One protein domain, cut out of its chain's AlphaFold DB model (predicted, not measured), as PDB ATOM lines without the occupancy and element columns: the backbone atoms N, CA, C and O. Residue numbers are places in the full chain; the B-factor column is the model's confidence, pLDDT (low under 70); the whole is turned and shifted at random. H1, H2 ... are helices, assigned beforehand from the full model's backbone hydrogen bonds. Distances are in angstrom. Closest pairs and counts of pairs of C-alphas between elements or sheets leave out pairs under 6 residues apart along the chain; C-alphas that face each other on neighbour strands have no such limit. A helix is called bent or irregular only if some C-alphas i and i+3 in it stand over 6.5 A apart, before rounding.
ATOM      1  N   TRP A   3      55.334 -50.402  -6.775       73.00
ATOM      2  CA  TRP A   3      56.516 -51.260  -6.701       73.00
ATOM      3  C   TRP A   3      56.536 -52.086  -5.412       73.00
ATOM      4  O   TRP A   3      56.605 -53.303  -5.489       73.00
ATOM      5  N   THR A   4      56.342 -51.443  -4.254       72.88
ATOM      6  CA  THR A   4      56.311 -52.131  -2.956       72.88
ATOM      7  C   THR A   4      55.194 -53.168  -2.884       72.88
ATOM      8  O   THR A   4      55.470 -54.272  -2.451       72.88
ATOM      9  N   HIS A   5      53.990 -52.871  -3.389       72.88
ATOM     10  CA  HIS A   5      52.882 -53.838  -3.458       72.88
ATOM     11  C   HIS A   5      53.211 -55.077  -4.309       72.88
ATOM     12  O   HIS A   5      52.758 -56.171  -4.008       72.88
ATOM     13  N   ASN A   6      53.978 -54.917  -5.392       77.62
ATOM     14  CA  ASN A   6      54.300 -56.022  -6.298       77.62
ATOM     15  C   ASN A   6      55.499 -56.865  -5.828       77.62
ATOM     16  O   ASN A   6      55.698 -57.973  -6.317       77.62
ATOM     17  N   THR A   7      56.331 -56.335  -4.925       80.00
ATOM     18  CA  THR A   7      57.575 -56.984  -4.480       80.00
ATOM     19  C   THR A   7      57.570 -57.398  -3.012       80.00
ATOM     20  O   THR A   7      58.448 -58.156  -2.604       80.00
ATOM     21  N   SER A   8      56.650 -56.891  -2.184       80.44
ATOM     22  CA  SER A   8      56.581 -57.256  -0.768       80.44
ATOM     23  C   SER A   8      55.833 -58.571  -0.564       80.44
ATOM     24  O   SER A   8      54.735 -58.755  -1.068       80.44
ATOM     25  N   VAL A   9      56.408 -59.459   0.248       78.75
ATOM     26  CA  VAL A   9      55.786 -60.730   0.674       78.75
ATOM     27  C   VAL A   9      54.619 -60.500   1.651       78.75
ATOM     28  O   VAL A   9      53.769 -61.366   1.831       78.75
ATOM     29  N   PHE A  10      54.569 -59.325   2.283       76.75
ATOM     30  CA  PHE A  10      53.462 -58.912   3.137       76.75
ATOM     31  C   PHE A  10      52.356 -58.307   2.278       76.75
ATOM     32  O   PHE A  10      52.624 -57.366   1.535       76.75
ATOM     33  N   GLU A  11      51.132 -58.813   2.413       66.44
ATOM     34  CA  GLU A  11      49.942 -58.177   1.851       66.44
ATOM     35  C   GLU A  11      49.467 -57.103   2.843       66.44
ATOM     36  O   GLU A  11      48.931 -57.441   3.906       66.44
ATOM     37  N   PRO A  12      49.726 -55.805   2.592       68.62
ATOM     38  CA  PRO A  12      49.257 -54.762   3.484       68.62
ATOM     39  C   PRO A  12      47.729 -54.716   3.434       68.62
ATOM     40  O   PRO A  12      47.120 -54.654   2.371       68.62
ATOM     41  N   ASN A  13      47.097 -54.665   4.604       68.06
ATOM     42  CA  ASN A  13      45.651 -54.463   4.745       68.06
ATOM     43  C   ASN A  13      45.162 -53.084   4.247       68.06
ATOM     44  O   ASN A  13      43.962 -52.815   4.254       68.06
ATOM     45  N   VAL A  14      46.081 -52.209   3.833       72.44
ATOM     46  CA  VAL A  14      45.836 -50.855   3.338       72.44
ATOM     47  C   VAL A  14      46.279 -50.734   1.877       72.44
ATOM     48  O   VAL A  14      47.452 -50.903   1.544       72.44
ATOM     49  N   LEU A  15      45.336 -50.416   0.979       77.69
ATOM     50  CA  LEU A  15      45.590 -50.248  -0.460       77.69
ATOM     51  C   LEU A  15      46.162 -48.853  -0.779       77.69
ATOM     52  O   LEU A  15      45.626 -48.099  -1.596       77.69
ATOM     53  N   ASP A  16      47.309 -48.523  -0.183       79.50
ATOM     54  CA  ASP A  16      47.970 -47.221  -0.363       79.50
ATOM     55  C   ASP A  16      48.304 -46.920  -1.834       79.50
ATOM     56  O   ASP A  16      48.261 -45.774  -2.279       79.50
ATOM     57  N   HIS A  17      48.598 -47.953  -2.627       75.38
ATOM     58  CA  HIS A  17      48.928 -47.825  -4.048       75.38
ATOM     59  C   HIS A  17      47.789 -47.296  -4.942       75.38
ATOM     60  O   HIS A  17      48.090 -46.866  -6.055       75.38
ATOM     61  N   ILE A  18      46.536 -47.318  -4.474       80.62
ATOM     62  CA  ILE A  18      45.356 -46.787  -5.180       80.62
ATOM     63  C   ILE A  18      44.828 -45.554  -4.449       80.62
ATOM     64  O   ILE A  18      44.597 -44.509  -5.056       80.62
ATOM     65  N   ASN A  19      44.682 -45.649  -3.125       83.62
ATOM     66  CA  ASN A  19      44.109 -44.574  -2.321       83.62
ATOM     67  C   ASN A  19      44.959 -43.305  -2.359       83.62
ATOM     68  O   ASN A  19      44.413 -42.203  -2.377       83.62
ATOM     69  N   CYS A  20      46.289 -43.428  -2.405       83.06
ATOM     70  CA  CYS A  20      47.134 -42.243  -2.360       83.06
ATOM     71  C   CYS A  20      47.077 -41.396  -3.628       83.06
ATOM     72  O   CYS A  20      47.192 -40.182  -3.541       83.06
ATOM     73  N   GLU A  21      46.849 -41.995  -4.795       84.69
ATOM     74  CA  GLU A  21      46.722 -41.230  -6.040       84.69
ATOM     75  C   GLU A  21      45.497 -40.300  -5.996       84.69
ATOM     76  O   GLU A  21      45.572 -39.146  -6.414       84.69
ATOM     77  N   ASN A  22      44.409 -40.761  -5.376       84.69
ATOM     78  CA  ASN A  22      43.154 -40.013  -5.276       84.69
ATOM     79  C   ASN A  22      43.091 -39.076  -4.055       84.69
ATOM     80  O   ASN A  22      42.448 -38.024  -4.103       84.69
ATOM     81  N   TYR A  23      43.750 -39.442  -2.951       85.31
ATOM     82  CA  TYR A  23      43.550 -38.810  -1.642       85.31
ATOM     83  C   TYR A  23      44.819 -38.237  -0.997       85.31
ATOM     84  O   TYR A  23      44.773 -37.831   0.165       85.31
ATOM     85  N   TRP A  24      45.941 -38.131  -1.722       87.00
ATOM     86  CA  TRP A  24      47.186 -37.541  -1.197       87.00
ATOM     87  C   TRP A  24      46.983 -36.149  -0.573       87.00
ATOM     88  O   TRP A  24      47.573 -35.840   0.463       87.00
ATOM     89  N   TRP A  25      46.115 -35.324  -1.165       88.06
ATOM     90  CA  TRP A  25      45.840 -33.959  -0.714       88.06
ATOM     91  C   TRP A  25      45.246 -33.918   0.703       88.06
ATOM     92  O   TRP A  25      45.518 -32.988   1.460       88.06
ATOM     93  N   ARG A  26      44.494 -34.954   1.107       88.69
ATOM     94  CA  ARG A  26      43.922 -35.069   2.460       88.69
ATOM     95  C   ARG A  26      45.013 -35.246   3.516       88.69
ATOM     96  O   ARG A  26      44.890 -34.725   4.622       88.69
ATOM     97  N   ASN A  27      46.085 -35.957   3.164       88.56
ATOM     98  CA  ASN A  27      47.244 -36.148   4.029       88.56
ATOM     99  C   ASN A  27      48.095 -34.873   4.122       88.56
ATOM    100  O   ASN A  27      48.511 -34.497   5.211       88.56
ATOM    101  N   ALA A  28      48.279 -34.162   3.003       86.25
ATOM    102  CA  ALA A  28      49.013 -32.894   2.970       86.25
ATOM    103  C   ALA A  28      48.343 -31.788   3.808       86.25
ATOM    104  O   ALA A  28      49.029 -30.986   4.433       86.25
ATOM    105  N   LEU A  29      47.007 -31.765   3.851       86.62
ATOM    106  CA  LEU A  29      46.241 -30.834   4.686       86.62
ATOM    107  C   LEU A  29      46.068 -31.304   6.140       86.62
ATOM    108  O   LEU A  29      45.390 -30.625   6.905       86.62
ATOM    109  N   TYR A  30      46.628 -32.456   6.529       87.94
ATOM    110  CA  TYR A  30      46.433 -33.059   7.855       87.94
ATOM    111  C   TYR A  30      44.952 -33.286   8.233       87.94
ATOM    112  O   TYR A  30      44.567 -33.243   9.402       87.94
ATOM    113  N   LEU A  31      44.105 -33.581   7.240       88.62
ATOM    114  CA  LEU A  31      42.673 -33.883   7.412       88.62
ATOM    115  C   LEU A  31      42.364 -35.380   7.255       88.62
ATOM    116  O   LEU A  31      41.204 -35.784   7.291       88.62
ATOM    117  N   ASN A  32      43.396 -36.214   7.095       87.94
ATOM    118  CA  ASN A  32      43.268 -37.656   6.859       87.94
ATOM    119  C   ASN A  32      42.453 -38.376   7.955       87.94
ATOM    120  O   ASN A  32      41.710 -39.302   7.658       87.94
ATOM    121  N   ASN A  33      42.526 -37.904   9.207       87.75
ATOM    122  CA  ASN A  33      41.822 -38.497  10.352       87.75
ATOM    123  C   ASN A  33      40.283 -38.339  10.308       87.75
ATOM    124  O   ASN A  33      39.573 -39.032  11.026       87.75
ATOM    125  N   LEU A  34      39.745 -37.434   9.481       86.19
ATOM    126  CA  LEU A  34      38.294 -37.197   9.386       86.19
ATOM    127  C   LEU A  34      37.575 -38.196   8.467       86.19
ATOM    128  O   LEU A  34      36.347 -38.247   8.445       86.19
ATOM    129  N   PHE A  35      38.331 -38.968   7.691       86.62
ATOM    130  CA  PHE A  35      37.811 -39.903   6.698       86.62
ATOM    131  C   PHE A  35      37.888 -41.349   7.209       86.62
ATOM    132  O   PHE A  35      38.656 -41.642   8.124       86.62
ATOM    133  N   PRO A  36      37.096 -42.283   6.654       84.56
ATOM    134  CA  PRO A  36      37.146 -43.682   7.065       84.56
ATOM    135  C   PRO A  36      38.517 -44.310   6.779       84.56
ATOM    136  O   PRO A  36      39.151 -44.032   5.761       84.56
ATOM    137  N   ARG A  37      38.949 -45.233   7.654       80.81
ATOM    138  CA  ARG A  37      40.265 -45.901   7.568       80.81
ATOM    139  C   ARG A  37      40.532 -46.605   6.234       80.81
ATOM    140  O   ARG A  37      41.686 -46.740   5.852       80.81
ATOM    141  N   SER A  38      39.486 -47.037   5.532       80.75
ATOM    142  CA  SER A  38      39.581 -47.699   4.226       80.75
ATOM    143  C   SER A  38      40.043 -46.782   3.092       80.75
ATOM    144  O   SER A  38      40.526 -47.284   2.084       80.75
ATOM    145  N   GLU A  39      39.889 -45.462   3.234       83.31
ATOM    146  CA  GLU A  39      40.262 -44.460   2.222       83.31
ATOM    147  C   GLU A  39      41.526 -43.677   2.591       83.31
ATOM    148  O   GLU A  39      42.000 -42.851   1.808       83.31
ATOM    149  N   MET A  40      42.077 -43.914   3.784       83.62
ATOM    150  CA  MET A  40      43.284 -43.232   4.232       83.62
ATOM    151  C   MET A  40      44.468 -43.651   3.355       83.62
ATOM    152  O   MET A  40      44.673 -44.838   3.100       83.62
ATOM    153  N   CYS A  41      45.257 -42.673   2.906       83.75
ATOM    154  CA  CYS A  41      46.598 -42.933   2.385       83.75
ATOM    155  C   CYS A  41      47.599 -42.846   3.535       83.75
ATOM    156  O   CYS A  41      47.563 -41.869   4.283       83.75
ATOM    157  N   MET A  42      48.511 -43.820   3.621       83.75
ATOM    158  CA  MET A  42      49.563 -43.906   4.633       83.75
ATOM    159  C   MET A  42      48.974 -43.874   6.036       83.75
ATOM    160  O   MET A  42      49.056 -42.865   6.728       83.75
ATOM    161  N   LEU A  43      48.399 -44.997   6.473       83.62
ATOM    162  CA  LEU A  43      47.667 -45.070   7.738       83.62
ATOM    163  C   LEU A  43      48.429 -44.447   8.914       83.62
ATOM    164  O   LEU A  43      47.804 -43.756   9.701       83.62
ATOM    165  N   TRP A  44      49.755 -44.617   9.018       81.62
ATOM    166  CA  TRP A  44      50.557 -44.050  10.115       81.62
ATOM    167  C   TRP A  44      50.480 -42.513  10.211       81.62
ATOM    168  O   TRP A  44      50.602 -41.965  11.309       81.62
ATOM    169  N   SER A  45      50.254 -41.811   9.097       87.50
ATOM    170  CA  SER A  45      50.222 -40.347   9.066       87.50
ATOM    171  C   SER A  45      49.031 -39.758   9.823       87.50
ATOM    172  O   SER A  45      49.052 -38.575  10.171       87.50
ATOM    173  N   TRP A  46      48.024 -40.582  10.138       88.50
ATOM    174  CA  TRP A  46      46.893 -40.203  10.984       88.50
ATOM    175  C   TRP A  46      47.351 -39.610  12.325       88.50
ATOM    176  O   TRP A  46      46.760 -38.642  12.800       88.50
ATOM    177  N   TYR A  47      48.439 -40.145  12.893       88.25
ATOM    178  CA  TYR A  47      48.997 -39.698  14.165       88.25
ATOM    179  C   TYR A  47      49.603 -38.297  14.039       88.25
ATOM    180  O   TYR A  47      49.306 -37.413  14.834       88.25
ATOM    181  N   MET A  48      50.366 -38.054  12.969       89.81
ATOM    182  CA  MET A  48      50.952 -36.738  12.707       89.81
ATOM    183  C   MET A  48      49.865 -35.679  12.468       89.81
ATOM    184  O   MET A  48      49.962 -34.564  12.974       89.81
ATOM    185  N   ALA A  49      48.797 -36.033  11.745       91.50
ATOM    186  CA  ALA A  49      47.645 -35.155  11.562       91.50
ATOM    187  C   ALA A  49      46.976 -34.795  12.893       91.50
ATOM    188  O   ALA A  49      46.731 -33.620  13.165       91.50
ATOM    189  N   ASN A  50      46.750 -35.787  13.747       91.06
ATOM    190  CA  ASN A  50      46.203 -35.591  15.082       91.06
ATOM    191  C   ASN A  50      47.066 -34.644  15.944       91.06
ATOM    192  O   ASN A  50      46.535 -33.719  16.559       91.06
ATOM    193  N   ASP A  51      48.390 -34.808  15.932       93.12
ATOM    194  CA  ASP A  51      49.304 -33.964  16.713       93.12
ATOM    195  C   ASP A  51      49.252 -32.492  16.288       93.12
ATOM    196  O   ASP A  51      49.196 -31.596  17.132       93.12
ATOM    197  N   THR A  52      49.206 -32.217  14.980       91.69
ATOM    198  CA  THR A  52      49.094 -30.834  14.482       91.69
ATOM    199  C   THR A  52      47.780 -30.169  14.899       91.69
ATOM    200  O   THR A  52      47.775 -28.997  15.277       91.69
ATOM    201  N   GLN A  53      46.670 -30.914  14.900       91.56
ATOM    202  CA  GLN A  53      45.360 -30.408  15.315       91.56
ATOM    203  C   GLN A  53      45.343 -30.069  16.810       91.56
ATOM    204  O   GLN A  53      44.882 -28.990  17.191       91.56
ATOM    205  N   PHE A  54      45.902 -30.941  17.656       90.94
ATOM    206  CA  PHE A  54      46.043 -30.658  19.084       90.94
ATOM    207  C   PHE A  54      46.986 -29.491  19.364       90.94
ATOM    208  O   PHE A  54      46.714 -28.699  20.266       90.94
ATOM    209  N   TYR A  55      48.048 -29.331  18.575       92.81
ATOM    210  CA  TYR A  55      48.954 -28.195  18.697       92.81
ATOM    211  C   TYR A  55      48.245 -26.864  18.411       92.81
ATOM    212  O   TYR A  55      48.311 -25.932  19.216       92.81
ATOM    213  N   VAL A  56      47.495 -26.791  17.307       93.44
ATOM    214  CA  VAL A  56      46.696 -25.608  16.951       93.44
ATOM    215  C   VAL A  56      45.651 -25.312  18.029       93.44
ATOM    216  O   VAL A  56      45.553 -24.178  18.501       93.44
ATOM    217  N   LEU A  57      44.910 -26.328  18.478       91.50
ATOM    218  CA  LEU A  57      43.910 -26.193  19.539       91.50
ATOM    219  C   LEU A  57      44.540 -25.732  20.865       91.50
ATOM    220  O   LEU A  57      43.985 -24.870  21.544       91.50
ATOM    221  N   GLY A  58      45.731 -26.229  21.199       91.50
ATOM    222  CA  GLY A  58      46.514 -25.791  22.352       91.50
ATOM    223  C   GLY A  58      46.888 -24.308  22.292       91.50
ATOM    224  O   GLY A  58      46.718 -23.604  23.285       91.50
ATOM    225  N   ILE A  59      47.315 -23.803  21.128       93.06
ATOM    226  CA  ILE A  59      47.605 -22.372  20.931       93.06
ATOM    227  C   ILE A  59      46.344 -21.524  21.145       93.06
ATOM    228  O   ILE A  59      46.391 -20.519  21.855       93.06
ATOM    229  N   PHE A  60      45.201 -21.940  20.590       91.56
ATOM    230  CA  PHE A  60      43.927 -21.239  20.795       91.56
ATOM    231  C   PHE A  60      43.504 -21.208  22.267       91.56
ATOM    232  O   PHE A  60      43.121 -20.153  22.778       91.56
ATOM    233  N   LEU A  61      43.613 -22.338  22.966       89.81
ATOM    234  CA  LEU A  61      43.301 -22.419  24.391       89.81
ATOM    235  C   LEU A  61      44.252 -21.564  25.231       89.81
ATOM    236  O   LEU A  61      43.803 -20.907  26.169       89.81
ATOM    237  N   LEU A  62      45.540 -21.519  24.882       89.38
ATOM    238  CA  LEU A  62      46.520 -20.680  25.565       89.38
ATOM    239  C   LEU A  62      46.192 -19.190  25.401       89.38
ATOM    240  O   LEU A  62      46.185 -18.461  26.392       89.38
ATOM    241  N   MET A  63      45.857 -18.749  24.183       90.44
ATOM    242  CA  MET A  63      45.422 -17.369  23.933       90.44
ATOM    243  C   MET A  63      44.155 -17.020  24.728       90.44
ATOM    244  O   MET A  63      44.073 -15.946  25.325       90.44
ATOM    245  N   LEU A  64      43.180 -17.932  24.791       88.44
ATOM    246  CA  LEU A  64      41.926 -17.721  25.521       88.44
ATOM    247  C   LEU A  64      42.113 -17.729  27.051       88.44
ATOM    248  O   LEU A  64      41.412 -17.009  27.771       88.44
ATOM    249  N   SER A  65      43.086 -18.499  27.548       89.69
ATOM    250  CA  SER A  65      43.380 -18.657  28.979       89.69
ATOM    251  C   SER A  65      43.739 -17.332  29.652       89.69
ATOM    252  O   SER A  65      43.372 -17.104  30.805       89.69
ATOM    253  N   VAL A  66      44.362 -16.412  28.907       87.38
ATOM    254  CA  VAL A  66      44.758 -15.086  29.406       87.38
ATOM    255  C   VAL A  66      43.558 -14.281  29.918       87.38
ATOM    256  O   VAL A  66      43.690 -13.530  30.884       87.38
ATOM    257  N   ARG A  67      42.373 -14.436  29.309       85.94
ATOM    258  CA  ARG A  67      41.171 -13.680  29.696       85.94
ATOM    259  C   ARG A  67      40.181 -14.488  30.532       85.94
ATOM    260  O   ARG A  67      39.545 -13.904  31.412       85.94
TER     261      ARG A  67
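What this domain is: This is residues 3 to 67 of the 99 residues of the protein "(California timema) hypothetical protein" of Timema californicum (UniProt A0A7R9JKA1). One long helix, H3, makes an arm whose residues 54 to 67 stick out from a small body formed by the irregular H2, the loop residues 29 to 44 and the beginning of H3, with the short H1 at the far end from the arm. The printed part has 65 residues and three named helices, H1, H2, H3 in chain order, with no named strand: all helix. It is only just loose, close to extended, with a radius of gyration of the C-alphas of 16.0 A and spans of 57 by 21 by 17 A.

How they stand to each other: Start at H3, residues 45 to 67, and look back to H2, residues 16 to 28: they are close but not clearly touching, the closest C-alphas being those of Asn 27 and Ser 45, 7.2 A apart. They run the same way at a shallow tilt of 15 degrees. H1, residues 3 to 7, is close to H2 but not clearly touching, with the C-alphas of His 5 and His 17 closest at 7.2 A; H1 and H3 are apart. Every O i to N i+4 pair is within hydrogen-bond range in H1, 17 of 19 in H3 and 4 of 9 in H2, where 5 of 10 O i to N i+3 pairs are.

Where its parts are: Find C-alpha 45 at (50.222, -40.347, 9.066); H3 runs 34.9 A to C-alpha 67 at (41.171, -13.680, 29.696). H2 spans 14.7 A and is irregular, with C-alphas 22 and 25 8.0 A apart; H1 spans 6.2 A from C-alpha 3 at (56.516, -51.260, -6.701).

The domain as a whole: The C-alphas of Thr 7 and Arg 67, the two farthest apart, are 57.6 A apart. The printed part has no cut; the link from H2 to H3 is long, 16 residues, and pLDDT is under 70 at residues 11 to 13.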